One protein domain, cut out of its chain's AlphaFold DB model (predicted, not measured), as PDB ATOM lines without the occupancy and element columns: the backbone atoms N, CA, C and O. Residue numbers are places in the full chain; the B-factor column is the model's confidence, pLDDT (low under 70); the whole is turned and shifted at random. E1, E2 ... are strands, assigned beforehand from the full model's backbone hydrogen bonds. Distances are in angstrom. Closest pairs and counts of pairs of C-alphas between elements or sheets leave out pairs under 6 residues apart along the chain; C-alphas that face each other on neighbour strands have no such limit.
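Overview. This is residues 17 to 55 and 116 to 153 of the 153 residues of the protein "Pyridoxal 5'-phosphate synthase" of Drosophila persimilis (UniProt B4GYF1). One twisted antiparallel sheet makes an elongated wall: the long hairpin E1 and E2, with E4, E5 and E6 side by side beyond E2 and short E3 along E2's bent end. No named helix covers either face. The printed part has 77 residues and six named strands, E1 to E6 in chain order, all strand in class, in a branched sheet. It is loose, with a radius of gyration of the C-alphas of 15.1 A and spans of 47 by 26 by 19 A.

Along the chain. E1, residues 21 to 32, begins at C-alpha 21 (411.064, 347.764, 685.319), measures 32.4 A and bends by 56 degrees at residue 29. E2, residues 39 to 53, measures 36.9 A and bends by 73 degrees at residue 50. E3 is residues 116 to 118, E4 residues 121 to 128, 23.1 A, and E5 residues 134 to 140, 20.3 A. E6, residues 146 to 150, ends at C-alpha 150 (413.789, 336.707, 664.022).

Arrangement. E1 is antiparallel to E2 at 158 degrees, with N 26 and O 44 2.8 A apart. On the other side of E2 lie E3, with N 52 and O 116 2.8 A apart, and E4, antiparallel at 167 degrees, with N 43 and O 125 2.9 A apart. E3 runs on into E4 at 88 degrees. E4, E5 and E6 form a meander, each strand the antiparallel neighbour of the one before: N 124 and O 136 are 2.8 A apart, N 139 and O 147 2.8 A. E1 and E6 are apart.

Size, cuts and confidence. The C-alphas farthest apart, those of Arg 17 and Gly 36, are 49.0 A apart. Residues 56 to 115 are not printed; C-alphas 55 and 116 are 10.2 A apart across the cut. Of the links printed whole, none is long. The pLDDT is under 70 at residues 17 to 20, 34 to 37 and 153.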
ATOM      1  N   ARG A  17     408.114 350.394 695.953       47.62
ATOM      2  CA  ARG A  17     407.084 349.943 694.974       47.62
ATOM      3  C   ARG A  17     406.713 350.974 693.878       47.62
ATOM      4  O   ARG A  17     406.483 352.138 694.170       47.62
ATOM      5  N   PRO A  18     406.554 350.564 692.601       55.56
ATOM      6  CA  PRO A  18     406.299 349.214 692.101       55.56
ATOM      7  C   PRO A  18     407.583 348.476 691.707       55.56
ATOM      8  O   PRO A  18     408.671 349.041 691.749       55.56
ATOM      9  N   ILE A  19     407.432 347.201 691.334       59.69
ATOM     10  CA  ILE A  19     408.488 346.357 690.767       59.69
ATOM     11  C   ILE A  19     409.248 347.165 689.703       59.69
ATOM     12  O   ILE A  19     408.655 347.489 688.667       59.69
ATOM     13  N   PRO A  20     410.517 347.535 689.943       67.56
ATOM     14  CA  PRO A  20     411.222 348.431 689.050       67.56
ATOM     15  C   PRO A  20     411.440 347.694 687.732       67.56
ATOM     16  O   PRO A  20     412.108 346.659 687.666       67.56
ATOM     17  N   LYS A  21     410.810 348.217 686.679       81.81
ATOM     18  CA  LYS A  21     411.064 347.764 685.319       81.81
ATOM     19  C   LYS A  21     412.397 348.347 684.885       81.81
ATOM     20  O   LYS A  21     412.548 349.563 684.813       81.81
ATOM     21  N   ALA A  22     413.337 347.477 684.564       87.06
ATOM     22  CA  ALA A  22     414.633 347.825 684.022       87.06
ATOM     23  C   ALA A  22     414.775 347.299 682.593       87.06
ATOM     24  O   ALA A  22     414.072 346.384 682.147       87.06
ATOM     25  N   SER A  23     415.708 347.894 681.862       90.94
ATOM     26  CA  SER A  23     416.263 347.295 680.654       90.94
ATOM     27  C   SER A  23     417.775 347.318 680.771       90.94
ATOM     28  O   SER A  23     418.348 348.331 681.167       90.94
ATOM     29  N   ILE A  24     418.407 346.194 680.464       94.44
ATOM     30  CA  ILE A  24     419.855 346.012 680.601       94.44
ATOM     31  C   ILE A  24     420.393 345.669 679.226       94.44
ATOM     32  O   ILE A  24     419.786 344.876 678.511       94.44
ATOM     33  N   THR A  25     421.514 346.279 678.855       97.00
ATOM     34  CA  THR A  25     422.206 345.995 677.601       97.00
ATOM     35  C   THR A  25     423.633 345.574 677.899       97.00
ATOM     36  O   THR A  25     424.392 346.340 678.486       97.00
ATOM     37  N   PHE A  26     424.001 344.390 677.431       96.94
ATOM     38  CA  PHE A  26     425.386 343.980 677.268       96.94
ATOM     39  C   PHE A  26     425.807 344.325 675.846       96.94
ATOM     40  O   PHE A  26     425.162 343.899 674.886       96.94
ATOM     41  N   TYR A  27     426.861 345.120 675.715       96.62
ATOM     42  CA  TYR A  27     427.420 345.511 674.429       96.62
ATOM     43  C   TYR A  27     428.830 344.944 674.301       96.62
ATOM     44  O   TYR A  27     429.690 345.225 675.133       96.62
ATOM     45  N   LEU A  28     429.043 344.125 673.275       94.88
ATOM     46  CA  LEU A  28     430.297 343.430 673.011       94.88
ATOM     47  C   LEU A  28     430.760 343.785 671.587       94.88
ATOM     48  O   LEU A  28     430.351 343.133 670.631       94.88
ATOM     49  N   PRO A  29     431.567 344.843 671.408       91.25
ATOM     50  CA  PRO A  29     431.890 345.369 670.079       91.25
ATOM     51  C   PRO A  29     432.826 344.477 669.252       91.25
ATOM     52  O   PRO A  29     432.781 344.544 668.027       91.25
ATOM     53  N   LEU A  30     433.662 343.666 669.911       89.62
ATOM     54  CA  LEU A  30     434.779 342.933 669.306       89.62
ATOM     55  C   LEU A  30     434.714 341.439 669.652       89.62
ATOM     56  O   LEU A  30     435.614 340.882 670.281       89.62
ATOM     57  N   VAL A  31     433.609 340.790 669.294       89.62
ATOM     58  CA  VAL A  31     433.472 339.337 669.426       89.62
ATOM     59  C   VAL A  31     434.113 338.683 668.210       89.62
ATOM     60  O   VAL A  31     433.663 338.883 667.077       89.62
ATOM     61  N   LYS A  32     435.160 337.891 668.450       83.94
ATOM     62  CA  LYS A  32     435.813 337.095 667.412       83.94
ATOM     63  C   LYS A  32     434.923 335.914 667.045       83.94
ATOM     64  O   LYS A  32     434.527 335.152 667.920       83.94
ATOM     65  N   ASP A  33     434.611 335.792 665.761       73.38
ATOM     66  CA  ASP A  33     433.937 334.621 665.207       73.38
ATOM     67  C   ASP A  33     435.001 333.642 664.682       73.38
ATOM     68  O   ASP A  33     435.863 334.019 663.873       73.38
ATOM     69  N   ASP A  34     434.946 332.394 665.148       65.69
ATOM     70  CA  ASP A  34     435.893 331.327 664.798       65.69
ATOM     71  C   ASP A  34     435.891 331.017 663.289       65.69
ATOM     72  O   ASP A  34     436.856 330.464 662.760       65.69
ATOM     73  N   ALA A  35     434.839 331.417 662.562       61.41
ATOM     74  CA  ALA A  35     434.654 331.107 661.145       61.41
ATOM     75  C   ALA A  35     435.425 332.005 660.152       61.41
ATOM     76  O   ALA A  35     435.322 331.795 658.942       61.41
ATOM     77  N   GLY A  36     436.197 333.004 660.595       59.31
ATOM     78  CA  GLY A  36     436.942 333.833 659.631       59.31
ATOM     79  C   GLY A  36     437.660 335.070 660.150       59.31
ATOM     80  O   GLY A  36     438.032 335.917 659.338       59.31
ATOM     81  N   GLY A  37     437.832 335.220 661.467       62.44
ATOM     82  CA  GLY A  37     438.654 336.287 662.051       62.44
ATOM     83  C   GLY A  37     438.128 337.711 661.840       62.44
ATOM     84  O   GLY A  37     438.851 338.664 662.112       62.44
ATOM     85  N   LYS A  38     436.892 337.872 661.354       71.06
ATOM     86  CA  LYS A  38     436.227 339.175 661.264       71.06
ATOM     87  C   LYS A  38     435.567 339.490 662.599       71.06
ATOM     88  O   LYS A  38     434.828 338.660 663.130       71.06
ATOM     89  N   ASP A  39     435.812 340.691 663.106       84.44
ATOM     90  CA  ASP A  39     435.169 341.163 664.326       84.44
ATOM     91  C   ASP A  39     433.660 341.308 664.103       84.44
ATOM     92  O   ASP A  39     433.194 341.845 663.090       84.44
ATOM     93  N   THR A  40     432.891 340.810 665.066       90.69
ATOM     94  CA  THR A  40     431.442 340.976 665.114       90.69
ATOM     95  C   THR A  40     431.058 341.762 666.352       90.69
ATOM     96  O   THR A  40     431.626 341.591 667.430       90.69
ATOM     97  N   THR A  41     430.062 342.623 666.206       93.81
ATOM     98  CA  THR A  41     429.460 343.332 667.328       93.81
ATOM     99  C   THR A  41     428.228 342.577 667.789       93.81
ATOM    100  O   THR A  41     427.337 342.281 666.992       93.81
ATOM    101  N   TRP A  42     428.161 342.308 669.086       95.50
ATOM    102  CA  TRP A  42     426.999 341.728 669.736       95.50
ATOM    103  C   TRP A  42     426.360 342.720 670.691       95.50
ATOM    104  O   TRP A  42     427.030 343.414 671.456       95.50
ATOM    105  N   GLN A  43     425.036 342.736 670.687       97.19
ATOM    106  CA  GLN A  43     424.244 343.382 671.714       97.19
ATOM    107  C   GLN A  43     423.244 342.370 672.266       97.19
ATOM    108  O   GLN A  43     422.463 341.788 671.516       97.19
ATOM    109  N   VAL A  44     423.259 342.174 673.582       97.56
ATOM    110  CA  VAL A  44     422.290 341.334 674.295       97.56
ATOM    111  C   VAL A  44     421.490 342.220 675.231       97.56
ATOM    112  O   VAL A  44     422.057 342.914 676.073       97.56
ATOM    113  N   ARG A  45     420.167 342.223 675.086       97.44
ATOM    114  CA  ARG A  45     419.265 343.066 675.867       97.44
ATOM    115  C   ARG A  45     418.280 342.243 676.676       97.44
ATOM    116  O   ARG A  45     417.625 341.346 676.151       97.44
ATOM    117  N   LEU A  46     418.111 342.638 677.930       96.75
ATOM    118  CA  LEU A  46     416.993 342.252 678.781       96.75
ATOM    119  C   LEU A  46     415.981 343.386 678.714       96.75
ATOM    120  O   LEU A  46     416.303 344.517 679.081       96.75
ATOM    121  N   ILE A  47     414.771 343.105 678.243       94.06
ATOM    122  CA  ILE A  47     413.733 344.121 678.061       94.06
ATOM    123  C   ILE A  47     412.541 343.792 678.955       94.06
ATOM    124  O   ILE A  47     412.076 342.649 679.011       94.06
ATOM    125  N   GLY A  48     412.017 344.823 679.624       92.38
ATOM    126  CA  GLY A  48     410.901 344.680 680.557       92.38
ATOM    127  C   GLY A  48     411.274 343.813 681.756       92.38
ATOM    128  O   GLY A  48     410.463 343.000 682.187       92.38
ATOM    129  N   ALA A  49     412.516 343.926 682.230       92.31
ATOM    130  CA  ALA A  49     413.003 343.123 683.332       92.31
ATOM    131  C   ALA A  49     412.486 343.641 684.666       92.31
ATOM    132  O   ALA A  49     412.555 344.830 684.950       92.31
ATOM    133  N   THR A  50     411.999 342.723 685.480       91.25
ATOM    134  CA  THR A  50     411.608 342.953 686.867       91.25
ATOM    135  C   THR A  50     412.821 342.710 687.754       91.25
ATOM    136  O   THR A  50     413.409 341.634 687.671       91.25
ATOM    137  N   ALA A  51     413.198 343.669 688.600       89.44
ATOM    138  CA  ALA A  51     414.187 343.407 689.644       89.44
ATOM    139  C   ALA A  51     413.516 342.750 690.860       89.44
ATOM    140  O   ALA A  51     412.485 343.225 691.341       89.44
ATOM    141  N   VAL A  52     414.117 341.673 691.356       89.12
ATOM    142  CA  VAL A  52     413.734 340.984 692.591       89.12
ATOM    143  C   VAL A  52     414.930 341.036 693.527       89.12
ATOM    144  O   VAL A  52     416.016 340.604 693.140       89.12
ATOM    145  N   GLU A  53     414.744 341.600 694.717       88.88
ATOM    146  CA  GLU A  53     415.797 341.646 695.728       88.88
ATOM    147  C   GLU A  53     416.156 340.224 696.158       88.88
ATOM    148  O   GLU A  53     415.284 339.357 696.293       88.88
ATOM    149  N   LEU A  54     417.450 339.970 696.293       92.06
ATOM    150  CA  LEU A  54     417.956 338.679 696.718       92.06
ATOM    151  C   LEU A  54     417.792 338.526 698.239       92.06
ATOM    152  O   LEU A  54     417.915 339.507 698.969       92.06
ATOM    153  N   PRO A  55     417.506 337.310 698.736       93.06
ATOM    154  CA  PRO A  55     417.347 337.078 700.167       93.06
ATOM    155  C   PRO A  55     418.670 337.282 700.918       93.06
ATOM    156  O   PRO A  55     419.748 337.071 700.362       93.06
ATOM    157  N   LYS A 116     418.193 340.325 691.395       91.19
ATOM    158  CA  LYS A 116     418.041 339.445 690.242       91.19
ATOM    159  C   LYS A 116     417.050 340.051 689.262       91.19
ATOM    160  O   LYS A 116     415.899 340.306 689.602       91.19
ATOM    161  N   PHE A 117     417.482 340.221 688.019       92.06
ATOM    162  CA  PHE A 117     416.622 340.714 686.949       92.06
ATOM    163  C   PHE A 117     415.943 339.560 686.212       92.06
ATOM    164  O   PHE A 117     416.596 338.652 685.702       92.06
ATOM    165  N   GLN A 118     414.617 339.615 686.143       92.75
ATOM    166  CA  GLN A 118     413.763 338.650 685.461       92.75
ATOM    167  C   GLN A 118     413.156 339.310 684.213       92.75
ATOM    168  O   GLN A 118     412.186 340.060 684.333       92.75
ATOM    169  N   PRO A 119     413.740 339.109 683.017       94.31
ATOM    170  CA  PRO A 119     413.260 339.723 681.783       94.31
ATOM    171  C   PRO A 119     411.958 339.101 681.286       94.31
ATOM    172  O   PRO A 119     411.742 337.898 681.402       94.31
ATOM    173  N   GLN A 120     411.136 339.917 680.630       94.88
ATOM    174  CA  GLN A 120     410.037 339.429 679.791       94.88
ATOM    175  C   GLN A 120     410.503 339.116 678.369       94.88
ATOM    176  O   GLN A 120     409.849 338.368 677.642       94.88
ATOM    177  N   ARG A 121     411.616 339.722 677.941       95.94
ATOM    178  CA  ARG A 121     412.195 339.516 676.615       95.94
ATOM    179  C   ARG A 121     413.713 339.505 676.673       95.94
ATOM    180  O   ARG A 121     414.311 340.378 677.305       95.94
ATOM    181  N   TRP A 122     414.294 338.562 675.949       97.75
ATOM    182  CA  TRP A 122     415.697 338.582 675.565       97.75
ATOM    183  C   TRP A 122     415.793 338.991 674.106       97.75
ATOM    184  O   TRP A 122     415.024 338.507 673.278       97.75
ATOM    185  N   ASP A 123     416.717 339.881 673.790       97.56
ATOM    186  CA  ASP A 123     416.967 340.339 672.431       97.56
ATOM    187  C   ASP A 123     418.463 340.251 672.144       97.56
ATOM    188  O   ASP A 123     419.280 340.774 672.899       97.56
ATOM    189  N   PHE A 124     418.796 339.543 671.075       97.31
ATOM    190  CA  PHE A 124     420.144 339.275 670.615       97.31
ATOM    191  C   PHE A 124     420.300 339.932 669.255       97.31
ATOM    192  O   PHE A 124     419.495 339.694 668.357       97.31
ATOM    193  N   LEU A 125     421.322 340.760 669.108       96.31
ATOM    194  CA  LEU A 125     421.686 341.409 667.859       96.31
ATOM    195  C   LEU A 125     423.149 341.089 667.567       96.31
ATOM    196  O   LEU A 125     424.013 341.403 668.384       96.31
ATOM    197  N   LYS A 126     423.411 340.503 666.400       94.56
ATOM    198  CA  LYS A 126     424.746 340.270 665.847       94.56
ATOM    199  C   LYS A 126     424.906 341.120 664.589       94.56
ATOM    200  O   LYS A 126     424.124 341.002 663.648       94.56
ATOM    201  N   VAL A 127     425.945 341.944 664.553       92.88
ATOM    202  CA  VAL A 127     426.293 342.783 663.401       92.88
ATOM    203  C   VAL A 127     427.701 342.426 662.940       92.88
ATOM    204  O   VAL A 127     428.654 342.525 663.710       92.88
ATOM    205  N   GLY A 128     427.832 342.003 661.684       88.62
ATOM    206  CA  GLY A 128     429.122 341.821 661.020       88.62
ATOM    207  C   GLY A 128     429.380 342.931 660.003       88.62
ATOM    208  O   GLY A 128     428.444 343.483 659.424       88.62
ATOM    209  N   GLN A 129     430.648 343.263 659.762       84.25
ATOM    210  CA  GLN A 129     431.009 344.304 658.800       84.25
ATOM    211  C   GLN A 129     430.584 343.922 657.372       84.25
ATOM    212  O   GLN A 129     430.994 342.884 656.851       84.25
ATOM    213  N   GLY A 130     429.780 344.779 656.733       83.19
ATOM    214  CA  GLY A 130     429.273 344.554 655.373       83.19
ATOM    215  C   GLY A 130     428.226 343.438 655.262       83.19
ATOM    216  O   GLY A 130     427.949 342.987 654.154       83.19
ATOM    217  N   LEU A 131     427.664 342.981 656.386       86.25
ATOM    218  CA  LEU A 131     426.638 341.942 656.441       86.25
ATOM    219  C   LEU A 131     425.302 342.520 656.916       86.25
ATOM    220  O   LEU A 131     425.255 343.536 657.609       86.25
ATOM    221  N   ILE A 132     424.213 341.833 656.574       89.19
ATOM    222  CA  ILE A 132     422.906 342.088 657.183       89.19
ATOM    223  C   ILE A 132     422.983 341.651 658.647       89.19
ATOM    224  O   ILE A 132     423.473 340.562 658.950       89.19
ATOM    225  N   ALA A 133     422.524 342.514 659.551       92.25
ATOM    226  CA  ALA A 133     422.481 342.201 660.968       92.25
ATOM    227  C   ALA A 133     421.449 341.102 661.246       92.25
ATOM    228  O   ALA A 133     420.312 341.180 660.779       92.25
ATOM    229  N   ASP A 134     421.836 340.113 662.046       93.69
ATOM    230  CA  ASP A 134     420.901 339.114 662.551       93.69
ATOM    231  C   ASP A 134     420.383 339.562 663.911       93.69
ATOM    232  O   ASP A 134     421.153 339.924 664.808       93.69
ATOM    233  N   ARG A 135     419.063 339.560 664.058       96.50
ATOM    234  CA  ARG A 135     418.404 339.930 665.298       96.50
ATOM    235  C   ARG A 135     417.348 338.903 665.640       96.50
ATOM    236  O   ARG A 135     416.430 338.630 664.870       96.50
ATOM    237  N   PHE A 136     417.456 338.391 666.851       96.44
ATOM    238  CA  PHE A 136     416.651 337.300 667.348       96.44
ATOM    239  C   PHE A 136     416.137 337.623 668.746       96.44
ATOM    240  O   PHE A 136     416.850 338.192 669.572       96.44
ATOM    241  N   GLN A 137     414.880 337.293 669.021       97.38
ATOM    242  CA  GLN A 137     414.254 337.553 670.311       97.38
ATOM    243  C   GLN A 137     413.643 336.295 670.900       97.38
ATOM    244  O   GLN A 137     412.983 335.545 670.188       97.38
ATOM    245  N   TYR A 138     413.755 336.165 672.222       98.06
ATOM    246  CA  TYR A 138     412.861 335.336 673.020       98.06
ATOM    247  C   TYR A 138     411.857 336.215 673.759       98.06
ATOM    248  O   TYR A 138     412.233 337.227 674.359       98.06
ATOM    249  N   ARG A 139     410.582 335.823 673.759       97.19
ATOM    250  CA  ARG A 139     409.497 336.514 674.469       97.19
ATOM    251  C   ARG A 139     408.773 335.553 675.399       97.19
ATOM    252  O   ARG A 139     408.347 334.485 674.963       97.19
ATOM    253  N   LEU A 140     408.647 335.938 676.666       96.75
ATOM    254  CA  LEU A 140     407.877 335.195 677.651       96.75
ATOM    255  C   LEU A 140     406.390 335.445 677.403       96.75
ATOM    256  O   LEU A 140     405.924 336.584 677.445       96.75
ATOM    257  N   GLN A 141     405.660 334.372 677.144       96.69
ATOM    258  CA  GLN A 141     404.224 334.391 676.915       96.69
ATOM    259  C   GLN A 141     403.454 334.344 678.238       96.69
ATOM    260  O   GLN A 141     403.982 333.947 679.280       96.69
ATOM    261  N   SER A 142     402.168 334.698 678.199       94.00
ATOM    262  CA  SER A 142     401.283 334.668 679.374       94.00
ATOM    263  C   SER A 142     401.125 333.271 679.988       94.00
ATOM    264  O   SER A 142     400.851 333.153 681.176       94.00
ATOM    265  N   ASN A 143     401.345 332.214 679.201       95.12
ATOM    266  CA  ASN A 143     401.345 330.821 679.654       95.12
ATOM    267  C   ASN A 143     402.676 330.376 680.305       95.12
ATOM    268  O   ASN A 143     402.850 329.191 680.584       95.12
ATOM    269  N   GLY A 144     403.630 331.296 680.493       94.69
ATOM    270  CA  GLY A 144     404.937 331.027 681.092       94.69
ATOM    271  C   GLY A 144     405.965 330.381 680.156       94.69
ATOM    272  O   GLY A 144     407.064 330.063 680.604       94.69
ATOM    273  N   LYS A 145     405.646 330.177 678.871       96.81
ATOM    274  CA  LYS A 145     406.571 329.607 677.878       96.81
ATOM    275  C   LYS A 145     407.293 330.700 677.096       96.81
ATOM    276  O   LYS A 145     406.770 331.795 676.909       96.81
ATOM    277  N   TRP A 146     408.491 330.384 676.615       97.69
ATOM    278  CA  TRP A 146     409.260 331.268 675.744       97.69
ATOM    279  C   TRP A 146     408.982 330.951 674.278       97.69
ATOM    280  O   TRP A 146     409.035 329.792 673.872       97.69
ATOM    281  N   GLU A 147     408.737 331.987 673.488       97.88
ATOM    282  CA  GLU A 147     408.696 331.905 672.028       97.88
ATOM    283  C   GLU A 147     409.880 332.637 671.427       97.88
ATOM    284  O   GLU A 147     410.306 333.664 671.956       97.88
ATOM    285  N   SER A 148     410.376 332.128 670.305       97.31
ATOM    286  CA  SER A 148     411.528 332.684 669.613       97.31
ATOM    287  C   SER A 148     411.196 333.151 668.201       97.31
ATOM    288  O   SER A 148     410.440 332.484 667.496       97.31
ATOM    289  N   MET A 149     411.785 334.264 667.767       97.00
ATOM    290  CA  MET A 149     411.553 334.834 666.437       97.00
ATOM    291  C   MET A 149     412.731 335.677 665.961       97.00
ATOM    292  O   MET A 149     413.361 336.374 666.760       97.00
ATOM    293  N   HIS A 150     412.973 335.672 664.650       96.00
ATOM    294  CA  HIS A 150     413.789 336.707 664.022       96.00
ATOM    295  C   HIS A 150     413.001 338.015 663.966       96.00
ATOM    296  O   HIS A 150     411.779 338.027 663.800       96.00
ATOM    297  N   VAL A 151     413.709 339.123 664.122       92.12
ATOM    298  CA  VAL A 151     413.144 340.469 664.105       92.12
ATOM    299  C   VAL A 151     413.937 341.279 663.097       92.12
ATOM    300  O   VAL A 151     415.159 341.185 663.066       92.12
ATOM    301  N   SER A 152     413.265 342.079 662.271       86.06
ATOM    302  CA  SER A 152     413.983 343.017 661.410       86.06
ATOM    303  C   SER A 152     414.771 344.015 662.261       86.06
ATOM    304  O   SER A 152     414.353 344.389 663.368       86.06
ATOM    305  N   THR A 153     415.944 344.393 661.768       64.38
ATOM    306  CA  THR A 153     416.809 345.361 662.444       64.38
ATOM    307  C   THR A 153     416.226 346.761 662.374       64.38
ATOM    308  O   THR A 153     415.691 347.127 661.305       64.38
TER     309      THR A 153